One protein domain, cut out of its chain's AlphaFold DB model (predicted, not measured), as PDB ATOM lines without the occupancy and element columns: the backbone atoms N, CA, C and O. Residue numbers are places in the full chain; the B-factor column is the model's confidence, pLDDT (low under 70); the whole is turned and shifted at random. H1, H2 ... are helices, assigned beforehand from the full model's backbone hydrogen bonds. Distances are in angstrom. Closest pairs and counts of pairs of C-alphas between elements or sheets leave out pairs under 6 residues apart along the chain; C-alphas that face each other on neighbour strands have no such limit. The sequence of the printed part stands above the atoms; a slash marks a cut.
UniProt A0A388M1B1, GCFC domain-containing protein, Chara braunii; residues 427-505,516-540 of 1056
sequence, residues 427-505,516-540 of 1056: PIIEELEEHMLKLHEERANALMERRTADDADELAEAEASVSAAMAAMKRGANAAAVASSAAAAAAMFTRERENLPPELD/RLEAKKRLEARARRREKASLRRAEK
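Overview. This is residues 427 to 505 and 516 to 540 of the 1056 residues of the protein "GCFC domain-containing protein" of Chara braunii (UniProt A0A388M1B1). A long helix, H1, and a shorter one, H2, make a lopsided helical hairpin, with H2 folding back along the last part of H1; H3 crosses beside H1 like the bar of a cross. Residues 427 to 449 of H1 and 527 to 540 of H3 stick out. The printed part has 104 residues, all helix by class, with H1, H2 and H3 in chain order and no named strand. It is extended and flat, with a radius of gyration of the C-alphas of 20.7 A and spans of 71 by 51 by 23 A.

Arrangement. H1, residues 427 to 473, touches H2, residues 479 to 498, with residues 461 to 473 alone; the closest C-alphas, of Ser 465 and Ala 486, are 4.5 A apart. This hairpin has a steep tilt of 40 degrees, opposite ways. H2 touches H3, residues 516 to 540, through residues 497 to 498 and 516 to 520 alone, closest at the C-alphas of Glu 498 and Arg 516, 5.8 A. H1 and H3 are close but not clearly touching, about perpendicular at 89 degrees; their closest C-alphas, of Asp 454 and Arg 526, are 7.6 A apart. In H1, H2 and H3 every O i to N i+4 pair is within hydrogen-bond range.

Along the chain. H1 begins at C-alpha 427 (108.460, 219.708, 195.901) and is 66.6 A long; H2 is 28.9 A; H3, 35.9 A, ends at C-alpha 540 (142.764, 228.474, 230.950).

Size, cuts and confidence. The C-alphas of Pro 427 and Gly 476, the two farthest apart, are 71.6 A apart. Residues 506 to 515 are not printed; C-alphas 505 and 516 are 16.0 A apart across the cut. The link from H1 to H2 is tight. The pLDDT is under 70 at residues 533 to 534, 536 to 537 and 540.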
ATOM      1  N   PRO A 427     107.995 221.007 195.404       88.88
ATOM      2  CA  PRO A 427     108.460 219.708 195.901       88.88
ATOM      3  C   PRO A 427     109.991 219.584 195.982       88.88
ATOM      4  O   PRO A 427     110.500 218.925 196.880       88.88
ATOM      5  N   ILE A 428     110.741 220.246 195.091       90.62
ATOM      6  CA  ILE A 428     112.219 220.243 195.124       90.62
ATOM      7  C   ILE A 428     112.723 221.057 196.324       90.62
ATOM      8  O   ILE A 428     113.689 220.683 196.985       90.62
ATOM      9  N   ILE A 429     112.060 222.177 196.616       93.94
ATOM     10  CA  ILE A 429     112.368 223.027 197.771       93.94
ATOM     11  C   ILE A 429     112.011 222.299 199.077       93.94
ATOM     12  O   ILE A 429     112.764 222.394 200.041       93.94
ATOM     13  N   GLU A 430     110.920 221.530 199.090       92.69
ATOM     14  CA  GLU A 430     110.519 220.664 200.207       92.69
ATOM     15  C   GLU A 430     111.518 219.529 200.453       92.69
ATOM     16  O   GLU A 430     111.972 219.367 201.583       92.69
ATOM     17  N   GLU A 431     111.956 218.817 199.413       94.62
ATOM     18  CA  GLU A 431     112.988 217.777 199.530       94.62
ATOM     19  C   GLU A 431     114.325 218.343 200.051       94.62
ATOM     20  O   GLU A 431     114.980 217.739 200.903       94.62
ATOM     21  N   LEU A 432     114.734 219.530 199.586       96.12
ATOM     22  CA  LEU A 432     115.929 220.212 200.093       96.12
ATOM     23  C   LEU A 432     115.775 220.650 201.555       96.12
ATOM     24  O   LEU A 432     116.727 220.525 202.325       96.12
ATOM     25  N   GLU A 433     114.596 221.135 201.947       95.38
ATOM     26  CA  GLU A 433     114.271 221.515 203.325       95.38
ATOM     27  C   GLU A 433     114.296 220.300 204.262       95.38
ATOM     28  O   GLU A 433     114.986 220.338 205.282       95.38
ATOM     29  N   GLU A 434     113.656 219.190 203.881       95.31
ATOM     30  CA  GLU A 434     113.696 217.926 204.625       95.31
ATOM     31  C   GLU A 434     115.130 217.392 204.773       95.31
ATOM     32  O   GLU A 434     115.539 217.029 205.879       95.31
ATOM     33  N   HIS A 435     115.936 217.405 203.705       95.25
ATOM     34  CA  HIS A 435     117.343 216.998 203.771       95.25
ATOM     35  C   HIS A 435     118.181 217.888 204.703       95.25
ATOM     36  O   HIS A 435     119.026 217.376 205.445       95.25
ATOM     37  N   MET A 436     117.943 219.203 204.715       95.56
ATOM     38  CA  MET A 436     118.645 220.139 205.598       95.56
ATOM     39  C   MET A 436     118.227 219.947 207.065       95.56
ATOM     40  O   MET A 436     119.082 219.794 207.941       95.56
ATOM     41  N   LEU A 437     116.921 219.859 207.341       94.69
ATOM     42  CA  LEU A 437     116.380 219.586 208.678       94.69
ATOM     43  C   LEU A 437     116.878 218.244 209.233       94.69
ATOM     44  O   LEU A 437     117.311 218.180 210.389       94.69
ATOM     45  N   LYS A 438     116.909 217.199 208.398       95.38
ATOM     46  CA  LYS A 438     117.460 215.882 208.741       95.38
ATOM     47  C   LYS A 438     118.956 215.946 209.053       95.38
ATOM     48  O   LYS A 438     119.384 215.349 210.036       95.38
ATOM     49  N   LEU A 439     119.754 216.702 208.291       94.56
ATOM     50  CA  LEU A 439     121.185 216.892 208.573       94.56
ATOM     51  C   LEU A 439     121.425 217.577 209.935       94.56
ATOM     52  O   LEU A 439     122.371 217.230 210.653       94.56
ATOM     53  N   HIS A 440     120.565 218.526 210.315       92.50
ATOM     54  CA  HIS A 440     120.588 219.130 211.650       92.50
ATOM     55  C   HIS A 440     120.170 218.146 212.752       92.50
ATOM     56  O   HIS A 440     120.795 218.134 213.818       92.50
ATOM     57  N   GLU A 441     119.161 217.309 212.506       94.25
ATOM     58  CA  GLU A 441     118.726 216.282 213.454       94.25
ATOM     59  C   GLU A 441     119.782 215.178 213.640       94.25
ATOM     60  O   GLU A 441     120.116 214.862 214.780       94.25
ATOM     61  N   GLU A 442     120.382 214.653 212.564       92.19
ATOM     62  CA  GLU A 442     121.489 213.680 212.623       92.19
ATOM     63  C   GLU A 442     122.625 214.191 213.524       92.19
ATOM     64  O   GLU A 442     123.116 213.470 214.398       92.19
ATOM     65  N   ARG A 443     123.001 215.469 213.373       90.12
ATOM     66  CA  ARG A 443     124.021 216.121 214.205       90.12
ATOM     67  C   ARG A 443     123.603 216.227 215.676       90.12
ATOM     68  O   ARG A 443     124.418 215.957 216.561       90.12
ATOM     69  N   ALA A 444     122.360 216.620 215.953       90.38
ATOM     70  CA  ALA A 444     121.852 216.767 217.317       90.38
ATOM     71  C   ALA A 444     121.679 215.414 218.033       90.38
ATOM     72  O   ALA A 444     122.049 215.282 219.204       90.38
ATOM     73  N   ASN A 445     121.195 214.395 217.322       90.31
ATOM     74  CA  ASN A 445     121.042 213.039 217.838       90.31
ATOM     75  C   ASN A 445     122.413 212.406 218.115       90.31
ATOM     76  O   ASN A 445     122.641 211.963 219.237       90.31
ATOM     77  N   ALA A 446     123.382 212.492 217.193       86.56
ATOM     78  CA  ALA A 446     124.745 211.997 217.426       86.56
ATOM     79  C   ALA A 446     125.431 212.664 218.642       86.56
ATOM     80  O   ALA A 446     126.143 212.004 219.408       86.56
ATOM     81  N   LEU A 447     125.189 213.963 218.865       84.81
ATOM     82  CA  LEU A 447     125.621 214.679 220.072       84.81
ATOM     83  C   LEU A 447     124.978 214.112 221.349       84.81
ATOM     84  O   LEU A 447     125.683 213.822 222.324       84.81
ATOM     85  N   MET A 448     123.651 213.978 221.346       85.44
ATOM     86  CA  MET A 448     122.854 213.533 222.491       85.44
ATOM     87  C   MET A 448     123.134 212.072 222.852       85.44
ATOM     88  O   MET A 448     123.426 211.779 224.012       85.44
ATOM     89  N   GLU A 449     123.115 211.168 221.875       86.06
ATOM     90  CA  GLU A 449     123.394 209.743 222.058       86.06
ATOM     91  C   GLU A 449     124.784 209.530 222.647       86.06
ATOM     92  O   GLU A 449     124.905 208.910 223.707       86.06
ATOM     93  N   ARG A 450     125.823 210.129 222.047       83.00
ATOM     94  CA  ARG A 450     127.199 210.039 222.558       83.00
ATOM     95  C   ARG A 450     127.297 210.530 224.000       83.00
ATOM     96  O   ARG A 450     127.926 209.858 224.818       83.00
ATOM     97  N   ARG A 451     126.651 211.654 224.338       83.88
ATOM     98  CA  ARG A 451     126.612 212.161 225.718       83.88
ATOM     99  C   ARG A 451     125.914 211.178 226.657       83.88
ATOM    100  O   ARG A 451     126.454 210.904 227.721       83.88
ATOM    101  N   THR A 452     124.769 210.606 226.279       86.19
ATOM    102  CA  THR A 452     124.063 209.626 227.128       86.19
ATOM    103  C   THR A 452     124.827 208.308 227.289       86.19
ATOM    104  O   THR A 452     124.838 207.750 228.383       86.19
ATOM    105  N   ALA A 453     125.516 207.834 226.248       84.31
ATOM    106  CA  ALA A 453     126.335 206.624 226.293       84.31
ATOM    107  C   ALA A 453     127.619 206.817 227.115       84.31
ATOM    108  O   ALA A 453     128.068 205.893 227.792       84.31
ATOM    109  N   ASP A 454     128.214 208.012 227.073       82.81
ATOM    110  CA  ASP A 454     129.309 208.395 227.963       82.81
ATOM    111  C   ASP A 454     128.820 208.539 229.407       82.81
ATOM    112  O   ASP A 454     129.388 207.912 230.294       82.81
ATOM    113  N   ASP A 455     127.724 209.266 229.633       85.50
ATOM    114  CA  ASP A 455     127.112 209.452 230.950       85.50
ATOM    115  C   ASP A 455     126.761 208.121 231.634       85.50
ATOM    116  O   ASP A 455     127.028 207.946 232.824       85.50
ATOM    117  N   ALA A 456     126.163 207.181 230.896       87.62
ATOM    118  CA  ALA A 456     125.791 205.866 231.412       87.62
ATOM    119  C   ALA A 456     127.022 205.019 231.769       87.62
ATOM    120  O   ALA A 456     127.024 204.326 232.786       87.62
ATOM    121  N   ASP A 457     128.086 205.100 230.966       83.94
ATOM    122  CA  ASP A 457     129.315 204.348 231.200       83.94
ATOM    123  C   ASP A 457     130.164 204.944 232.342       83.94
ATOM    124  O   ASP A 457     130.706 204.177 233.142       83.94
ATOM    125  N   GLU A 458     130.243 206.278 232.472       83.69
ATOM    126  CA  GLU A 458     130.884 206.955 233.617       83.69
ATOM    127  C   GLU A 458     130.108 206.702 234.924       83.69
ATOM    128  O   GLU A 458     130.717 206.470 235.972       83.69
ATOM    129  N   LEU A 459     128.769 206.661 234.867       88.62
ATOM    130  CA  LEU A 459     127.935 206.297 236.014       88.62
ATOM    131  C   LEU A 459     128.125 204.832 236.424       88.62
ATOM    132  O   LEU A 459     128.333 204.579 237.608       88.62
ATOM    133  N   ALA A 460     128.113 203.885 235.485       87.69
ATOM    134  CA  ALA A 460     128.250 202.459 235.794       87.69
ATOM    135  C   ALA A 460     129.618 202.106 236.422       87.69
ATOM    136  O   ALA A 460     129.672 201.334 237.383       87.69
ATOM    137  N   GLU A 461     130.711 202.714 235.942       85.62
ATOM    138  CA  GLU A 461     132.054 202.573 236.534       85.62
ATOM    139  C   GLU A 461     132.080 203.075 237.992       85.62
ATOM    140  O   GLU A 461     132.590 202.407 238.905       85.62
ATOM    141  N   ALA A 462     131.481 204.247 238.230       89.50
ATOM    142  CA  ALA A 462     131.394 204.849 239.553       89.50
ATOM    143  C   ALA A 462     130.474 204.052 240.493       89.50
ATOM    144  O   ALA A 462     130.847 203.812 241.641       89.50
ATOM    145  N   GLU A 463     129.309 203.591 240.030       90.94
ATOM    146  CA  GLU A 463     128.345 202.826 240.829       90.94
ATOM    147  C   GLU A 463     128.868 201.445 241.236       90.94
ATOM    148  O   GLU A 463     128.691 201.060 242.393       90.94
ATOM    149  N   ALA A 464     129.578 200.729 240.356       90.00
ATOM    150  CA  ALA A 464     130.239 199.471 240.714       90.00
ATOM    151  C   ALA A 464     131.253 199.680 241.858       90.00
ATOM    152  O   ALA A 464     131.231 198.976 242.875       90.00
ATOM    153  N   SER A 465     132.082 200.719 241.729       90.88
ATOM    154  CA  SER A 465     133.093 201.114 242.719       90.88
ATOM    155  C   SER A 465     132.467 201.546 244.055       90.88
ATOM    156  O   SER A 465     132.910 201.135 245.132       90.88
ATOM    157  N   VAL A 466     131.394 202.340 243.999       93.56
ATOM    158  CA  VAL A 466     130.632 202.828 245.159       93.56
ATOM    159  C   VAL A 466     129.869 201.703 245.861       93.56
ATOM    160  O   VAL A 466     129.840 201.665 247.091       93.56
ATOM    161  N   SER A 467     129.286 200.765 245.115       93.31
ATOM    162  CA  SER A 467     128.590 199.598 245.666       93.31
ATOM    163  C   SER A 467     129.548 198.727 246.483       93.31
ATOM    164  O   SER A 467     129.254 198.383 247.634       93.31
ATOM    165  N   ALA A 468     130.750 198.471 245.954       92.62
ATOM    166  CA  ALA A 468     131.809 197.774 246.677       92.62
ATOM    167  C   ALA A 468     132.268 198.542 247.932       92.62
ATOM    168  O   ALA A 468     132.362 197.944 249.009       92.62
ATOM    169  N   ALA A 469     132.461 199.865 247.838       93.19
ATOM    170  CA  ALA A 469     132.792 200.708 248.989       93.19
ATOM    171  C   ALA A 469     131.716 200.631 250.090       93.19
ATOM    172  O   ALA A 469     132.029 200.349 251.250       93.19
ATOM    173  N   MET A 470     130.435 200.799 249.743       92.44
ATOM    174  CA  MET A 470     129.329 200.687 250.701       92.44
ATOM    175  C   MET A 470     129.221 199.279 251.302       92.44
ATOM    176  O   MET A 470     128.923 199.143 252.489       92.44
ATOM    177  N   ALA A 471     129.478 198.228 250.521       93.56
ATOM    178  CA  ALA A 471     129.495 196.855 251.019       93.56
ATOM    179  C   ALA A 471     130.668 196.597 251.983       93.56
ATOM    180  O   ALA A 471     130.514 195.837 252.938       93.56
ATOM    181  N   ALA A 472     131.829 197.221 251.777       91.62
ATOM    182  CA  ALA A 472     132.947 197.169 252.718       91.62
ATOM    183  C   ALA A 472     132.633 197.949 254.012       91.62
ATOM    184  O   ALA A 472     132.791 197.401 255.105       91.62
ATOM    185  N   MET A 473     132.085 199.167 253.910       92.25
ATOM    186  CA  MET A 473     131.653 199.962 255.073       92.25
ATOM    187  C   MET A 473     130.609 199.229 255.927       92.25
ATOM    188  O   MET A 473     130.737 199.179 257.147       92.25
ATOM    189  N   LYS A 474     129.611 198.588 255.299       92.81
ATOM    190  CA  LYS A 474     128.585 197.778 255.990       92.81
ATOM    191  C   LYS A 474     129.152 196.568 256.747       92.81
ATOM    192  O   LYS A 474     128.476 196.049 257.627       92.81
ATOM    193  N   ARG A 475     130.375 196.124 256.430       93.06
ATOM    194  CA  ARG A 475     131.105 195.064 257.153       93.06
ATOM    195  C   ARG A 475     132.044 195.612 258.240       93.06
ATOM    196  O   ARG A 475     132.812 194.844 258.805       93.06
ATOM    197  N   GLY A 476     132.021 196.921 258.514       89.31
ATOM    198  CA  GLY A 476     132.914 197.564 259.484       89.31
ATOM    199  C   GLY A 476     134.371 197.682 259.017       89.31
ATOM    200  O   GLY A 476     135.265 197.845 259.845       89.31
ATOM    201  N   ALA A 477     134.635 197.579 257.709       89.81
ATOM    202  CA  ALA A 477     135.989 197.696 257.173       89.81
ATOM    203  C   ALA A 477     136.557 199.115 257.367       89.81
ATOM    204  O   ALA A 477     135.841 200.109 257.229       89.81
ATOM    205  N   ASN A 478     137.859 199.216 257.651       91.12
ATOM    206  CA  ASN A 478     138.540 200.507 257.775       91.12
ATOM    207  C   ASN A 478     138.678 201.218 256.411       91.12
ATOM    208  O   ASN A 478     138.555 200.595 255.357       91.12
ATOM    209  N   ALA A 479     138.962 202.524 256.422       88.31
ATOM    210  CA  ALA A 479     138.996 203.346 255.206       88.31
ATOM    211  C   ALA A 479     139.930 202.799 254.104       88.31
ATOM    212  O   ALA A 479     139.574 202.840 252.928       88.31
ATOM    213  N   ALA A 480     141.081 202.225 254.473       88.44
ATOM    214  CA  ALA A 480     142.019 201.624 253.522       88.44
ATOM    215  C   ALA A 480     141.452 200.355 252.860       88.44
ATOM    216  O   ALA A 480     141.541 200.200 251.642       88.44
ATOM    217  N   ALA A 481     140.812 199.472 253.632       88.75
ATOM    218  CA  ALA A 481     140.147 198.279 253.110       88.75
ATOM    219  C   ALA A 481     138.907 198.624 252.259       88.75
ATOM    220  O   ALA A 481     138.648 197.963 251.253       88.75
ATOM    221  N   VAL A 482     138.174 199.686 252.611       89.94
ATOM    222  CA  VAL A 482     137.056 200.211 251.806       89.94
ATOM    223  C   VAL A 482     137.551 200.737 250.454       89.94
ATOM    224  O   VAL A 482     137.020 200.331 249.421       89.94
ATOM    225  N   ALA A 483     138.593 201.575 250.441       89.44
ATOM    226  CA  ALA A 483     139.190 202.096 249.210       89.44
ATOM    227  C   ALA A 483     139.797 200.976 248.342       89.44
ATOM    228  O   ALA A 483     139.598 200.952 247.130       89.44
ATOM    229  N   SER A 484     140.462 199.991 248.960       89.44
ATOM    230  CA  SER A 484     140.975 198.801 248.267       89.44
ATOM    231  C   SER A 484     139.852 197.980 247.620       89.44
ATOM    232  O   SER A 484     139.968 197.606 246.453       89.44
ATOM    233  N   SER A 485     138.730 197.770 248.319       88.00
ATOM    234  CA  SER A 485     137.563 197.074 247.761       88.00
ATOM    235  C   SER A 485     136.917 197.833 246.596       88.00
ATOM    236  O   SER A 485     136.391 197.193 245.688       88.00
ATOM    237  N   ALA A 486     136.948 199.168 246.609       88.31
ATOM    238  CA  ALA A 486     136.441 199.993 245.513       88.31
ATOM    239  C   ALA A 486     137.370 199.968 244.291       88.31
ATOM    240  O   ALA A 486     136.906 199.765 243.171       88.31
ATOM    241  N   ALA A 487     138.684 200.097 244.503       87.50
ATOM    242  CA  ALA A 487     139.685 200.006 243.441       87.50
ATOM    243  C   ALA A 487     139.691 198.621 242.768       87.50
ATOM    244  O   ALA A 487     139.805 198.527 241.546       87.50
ATOM    245  N   ALA A 488     139.495 197.549 243.545       87.69
ATOM    246  CA  ALA A 488     139.317 196.201 243.011       87.69
ATOM    247  C   ALA A 488     138.060 196.089 242.131       87.69
ATOM    248  O   ALA A 488     138.126 195.503 241.055       87.69
ATOM    249  N   ALA A 489     136.933 196.685 242.542       87.44
ATOM    250  CA  ALA A 489     135.708 196.693 241.743       87.44
ATOM    251  C   ALA A 489     135.860 197.490 240.435       87.44
ATOM    252  O   ALA A 489     135.447 196.999 239.386       87.44
ATOM    253  N   ALA A 490     136.521 198.652 240.465       83.88
ATOM    254  CA  ALA A 490     136.846 199.423 239.262       83.88
ATOM    255  C   ALA A 490     137.705 198.608 238.274       83.88
ATOM    256  O   ALA A 490     137.374 198.510 237.093       83.88
ATOM    257  N   ALA A 491     138.764 197.955 238.769       83.31
ATOM    258  CA  ALA A 491     139.652 197.117 237.960       83.31
ATOM    259  C   ALA A 491     138.983 195.826 237.446       83.31
ATOM    260  O   ALA A 491     139.386 195.288 236.415       83.31
ATOM    261  N   MET A 492     137.964 195.311 238.143       83.56
ATOM    262  CA  MET A 492     137.139 194.213 237.635       83.56
ATOM    263  C   MET A 492     136.177 194.692 236.542       83.56
ATOM    264  O   MET A 492     136.087 194.026 235.516       83.56
ATOM    265  N   PHE A 493     135.535 195.852 236.714       81.81
ATOM    266  CA  PHE A 493     134.596 196.425 235.742       81.81
ATOM    267  C   PHE A 493     135.261 196.763 234.399       81.81
ATOM    268  O   PHE A 493     134.719 196.429 233.345       81.81
ATOM    269  N   THR A 494     136.456 197.367 234.406       77.75
ATOM    270  CA  THR A 494     137.213 197.602 233.160       77.75
ATOM    271  C   THR A 494     137.581 196.282 232.486       77.75
ATOM    272  O   THR A 494     137.270 196.083 231.309       77.75
ATOM    273  N   ARG A 495     138.142 195.333 233.247       79.25
ATOM    274  CA  ARG A 495     138.543 194.019 232.728       79.25
ATOM    275  C   ARG A 495     137.362 193.234 232.154       79.25
ATOM    276  O   ARG A 495     137.535 192.577 231.135       79.25
ATOM    277  N   GLU A 496     136.185 193.292 232.770       78.44
ATOM    278  CA  GLU A 496     134.970 192.602 232.311       78.44
ATOM    279  C   GLU A 496     134.450 193.160 230.977       78.44
ATOM    280  O   GLU A 496     134.046 192.392 230.106       78.44
ATOM    281  N   ARG A 497     134.548 194.479 230.759       72.31
ATOM    282  CA  ARG A 497     134.161 195.114 229.485       72.31
ATOM    283  C   ARG A 497     135.161 194.873 228.354       72.31
ATOM    284  O   ARG A 497     134.754 194.751 227.201       72.31
ATOM    285  N   GLU A 498     136.450 194.800 228.669       70.06
ATOM    286  CA  GLU A 498     137.507 194.490 227.695       70.06
ATOM    287  C   GLU A 498     137.555 192.993 227.340       70.06
ATOM    288  O   GLU A 498     137.837 192.630 226.198       70.06
ATOM    289  N   ASN A 499     137.245 192.120 228.304       71.44
ATOM    290  CA  ASN A 499     137.380 190.665 228.200       71.44
ATOM    291  C   ASN A 499     136.017 189.957 228.256       71.44
ATOM    292  O   ASN A 499     135.870 188.932 228.926       71.44
ATOM    293  N   LEU A 500     135.031 190.485 227.520       76.44
ATOM    294  CA  LEU A 500     133.833 189.722 227.157       76.44
ATOM    295  C   LEU A 500     134.267 188.368 226.558       76.44
ATOM    296  O   LEU A 500     135.127 188.358 225.669       76.44
ATOM    297  N   PRO A 501     133.722 187.231 227.026       76.38
ATOM    298  CA  PRO A 501     134.115 185.926 226.513       76.38
ATOM    299  C   PRO A 501     133.735 185.796 225.028       76.38
ATOM    300  O   PRO A 501     132.672 186.289 224.631       76.38
ATOM    301  N   PRO A 502     134.576 185.139 224.206       79.81
ATOM    302  CA  PRO A 502     134.272 184.936 222.799       79.81
ATOM    303  C   PRO A 502     133.031 184.051 222.663       79.81
ATOM    304  O   PRO A 502     132.958 182.964 223.239       79.81
ATOM    305  N   GLU A 503     132.057 184.532 221.905       80.94
ATOM    306  CA  GLU A 503     130.777 183.867 221.674       80.94
ATOM    307  C   GLU A 503     130.738 183.470 220.207       80.94
ATOM    308  O   GLU A 503     130.393 184.263 219.332       80.94
ATOM    309  N   LEU A 504     131.222 182.258 219.946       86.44
ATOM    310  CA  LEU A 504     131.384 181.749 218.594       86.44
ATOM    311  C   LEU A 504     130.024 181.344 218.020       86.44
ATOM    312  O   LEU A 504     129.284 180.591 218.658       86.44
ATOM    313  N   ASP A 505     129.722 181.814 216.813       83.00
ATOM    314  CA  ASP A 505     128.583 181.332 216.038       83.00
ATOM    315  C   ASP A 505     128.802 179.895 215.522       83.00
ATOM    316  O   ASP A 505     129.851 179.278 215.725       83.00
ATOM    317  N   ARG A 516     133.749 194.147 221.792       83.38
ATOM    318  CA  ARG A 516     135.054 194.443 222.416       83.38
ATOM    319  C   ARG A 516     135.792 195.583 221.705       83.38
ATOM    320  O   ARG A 516     136.306 196.480 222.374       83.38
ATOM    321  N   LEU A 517     135.803 195.599 220.370       80.44
ATOM    322  CA  LEU A 517     136.397 196.688 219.583       80.44
ATOM    323  C   LEU A 517     135.661 198.022 219.800       80.44
ATOM    324  O   LEU A 517     136.303 199.055 219.975       80.44
ATOM    325  N   GLU A 518     134.331 198.014 219.856       78.88
ATOM    326  CA  GLU A 518     133.499 199.189 220.145       78.88
ATOM    327  C   GLU A 518     133.638 199.683 221.588       78.88
ATOM    328  O   GLU A 518     133.626 200.893 221.831       78.88
ATOM    329  N   ALA A 519     133.769 198.777 222.562       77.38
ATOM    330  CA  ALA A 519     134.073 199.140 223.943       77.38
ATOM    331  C   ALA A 519     135.439 199.838 224.028       77.38
ATOM    332  O   ALA A 519     135.530 200.931 224.591       77.38
ATOM    333  N   LYS A 520     136.472 199.269 223.391       80.69
ATOM    334  CA  LYS A 520     137.815 199.858 223.330       80.69
ATOM    335  C   LYS A 520     137.817 201.229 222.636       80.69
ATOM    336  O   LYS A 520     138.263 202.199 223.246       80.69
ATOM    337  N   LYS A 521     137.229 201.347 221.436       80.81
ATOM    338  CA  LYS A 521     137.086 202.625 220.706       80.81
ATOM    339  C   LYS A 521     136.401 203.704 221.561       80.81
ATOM    340  O   LYS A 521     136.854 204.849 221.582       80.81
ATOM    341  N   ARG A 522     135.340 203.357 222.306       75.56
ATOM    342  CA  ARG A 522     134.653 204.288 223.225       75.56
ATOM    343  C   ARG A 522     135.528 204.710 224.407       75.56
ATOM    344  O   ARG A 522     135.558 205.896 224.733       75.56
ATOM    345  N   LEU A 523     136.254 203.780 225.029       74.69
ATOM    346  CA  LEU A 523     137.174 204.077 226.135       74.69
ATOM    347  C   LEU A 523     138.329 204.990 225.684       74.69
ATOM    348  O   LEU A 523     138.606 205.991 226.344       74.69
ATOM    349  N   GLU A 524     138.932 204.721 224.525       78.81
ATOM    350  CA  GLU A 524     139.984 205.558 223.928       78.81
ATOM    351  C   GLU A 524     139.464 206.962 223.570       78.81
ATOM    352  O   GLU A 524     140.095 207.970 223.903       78.81
ATOM    353  N   ALA A 525     138.268 207.057 222.975       75.94
ATOM    354  CA  ALA A 525     137.626 208.337 222.678       75.94
ATOM    355  C   ALA A 525     137.339 209.159 223.950       75.94
ATOM    356  O   ALA A 525     137.522 210.379 223.940       75.94
ATOM    357  N   ARG A 526     136.936 208.513 225.053       74.19
ATOM    358  CA  ARG A 526     136.750 209.161 226.363       74.19
ATOM    359  C   ARG A 526     138.062 209.618 226.969       74.19
ATOM    360  O   ARG A 526     138.131 210.761 227.407       74.19
ATOM    361  N   ALA A 527     139.098 208.780 226.959       76.00
ATOM    362  CA  ALA A 527     140.422 209.147 227.457       76.00
ATOM    363  C   ALA A 527     140.944 210.405 226.741       76.00
ATOM    364  O   ALA A 527     141.238 211.405 227.397       76.00
ATOM    365  N   ARG A 528     140.902 210.415 225.402       77.81
ATOM    366  CA  ARG A 528     141.279 211.566 224.563       77.81
ATOM    367  C   ARG A 528     140.429 212.818 224.833       77.81
ATOM    368  O   ARG A 528     140.933 213.935 224.738       77.81
ATOM    369  N   ARG A 529     139.142 212.668 225.175       72.38
ATOM    370  CA  ARG A 529     138.255 213.797 225.519       72.38
ATOM    371  C   ARG A 529     138.481 214.322 226.941       72.38
ATOM    372  O   ARG A 529     138.539 215.538 227.111       72.38
ATOM    373  N   ARG A 530     138.701 213.448 227.932       70.62
ATOM    374  CA  ARG A 530     139.127 213.816 229.297       70.62
ATOM    375  C   ARG A 530     140.486 214.536 229.270       70.62
ATOM    376  O   ARG A 530     140.642 215.553 229.938       70.62
ATOM    377  N   GLU A 531     141.420 214.079 228.435       73.12
ATOM    378  CA  GLU A 531     142.717 214.722 228.181       73.12
ATOM    379  C   GLU A 531     142.575 216.090 227.488       73.12
ATOM    380  O   GLU A 531     143.065 217.091 228.009       73.12
ATOM    381  N   LYS A 532     141.829 216.197 226.374       72.69
ATOM    382  CA  LYS A 532     141.532 217.505 225.746       72.69
ATOM    383  C   LYS A 532     140.884 218.485 226.742       72.69
ATOM    384  O   LYS A 532     141.179 219.681 226.699       72.69
ATOM    385  N   ALA A 533     140.022 218.006 227.642       66.56
ATOM    386  CA  ALA A 533     139.383 218.831 228.667       66.56
ATOM    387  C   ALA A 533     140.349 219.262 229.788       66.56
ATOM    388  O   ALA A 533     140.311 220.426 230.199       66.56
ATOM    389  N   SER A 534     141.232 218.377 230.263       68.88
ATOM    390  CA  SER A 534     142.234 218.718 231.282       68.88
ATOM    391  C   SER A 534     143.303 219.669 230.735       68.88
ATOM    392  O   SER A 534     143.649 220.632 231.420       68.88
ATOM    393  N   LEU A 535     143.730 219.491 229.479       75.50
ATOM    394  CA  LEU A 535     144.621 220.413 228.767       75.50
ATOM    395  C   LEU A 535     143.992 221.808 228.623       75.50
ATOM    396  O   LEU A 535     144.585 222.780 229.087       75.50
ATOM    397  N   ARG A 536     142.758 221.915 228.099       69.19
ATOM    398  CA  ARG A 536     142.023 223.199 228.011       69.19
ATOM    399  C   ARG A 536     141.831 223.867 229.380       69.19
ATOM    400  O   ARG A 536     141.830 225.093 229.481       69.19
ATOM    401  N   ARG A 537     141.668 223.086 230.455       66.38
ATOM    402  CA  ARG A 537     141.584 223.614 231.826       66.38
ATOM    403  C   ARG A 537     142.937 224.126 232.322       66.38
ATOM    404  O   ARG A 537     142.978 225.215 232.888       66.38
ATOM    405  N   ALA A 538     144.023 223.389 232.098       71.94
ATOM    406  CA  ALA A 538     145.378 223.805 232.461       71.94
ATOM    407  C   ALA A 538     145.810 225.073 231.703       71.94
ATOM    408  O   ALA A 538     146.345 225.999 232.311       71.94
ATOM    409  N   GLU A 539     145.493 225.155 230.410       72.56
ATOM    410  CA  GLU A 539     145.662 226.339 229.560       72.56
ATOM    411  C   GLU A 539     144.867 227.543 230.092       72.56
ATOM    412  O   GLU A 539     145.420 228.626 230.283       72.56
ATOM    413  N   LYS A 540     143.578 227.369 230.416       65.50
ATOM    414  CA  LYS A 540     142.764 228.474 230.950       65.50
ATOM    415  C   LYS A 540     143.240 228.937 232.334       65.50
ATOM    416  O   LYS A 540     143.181 230.129 232.627       65.50
TER     417      LYS A 540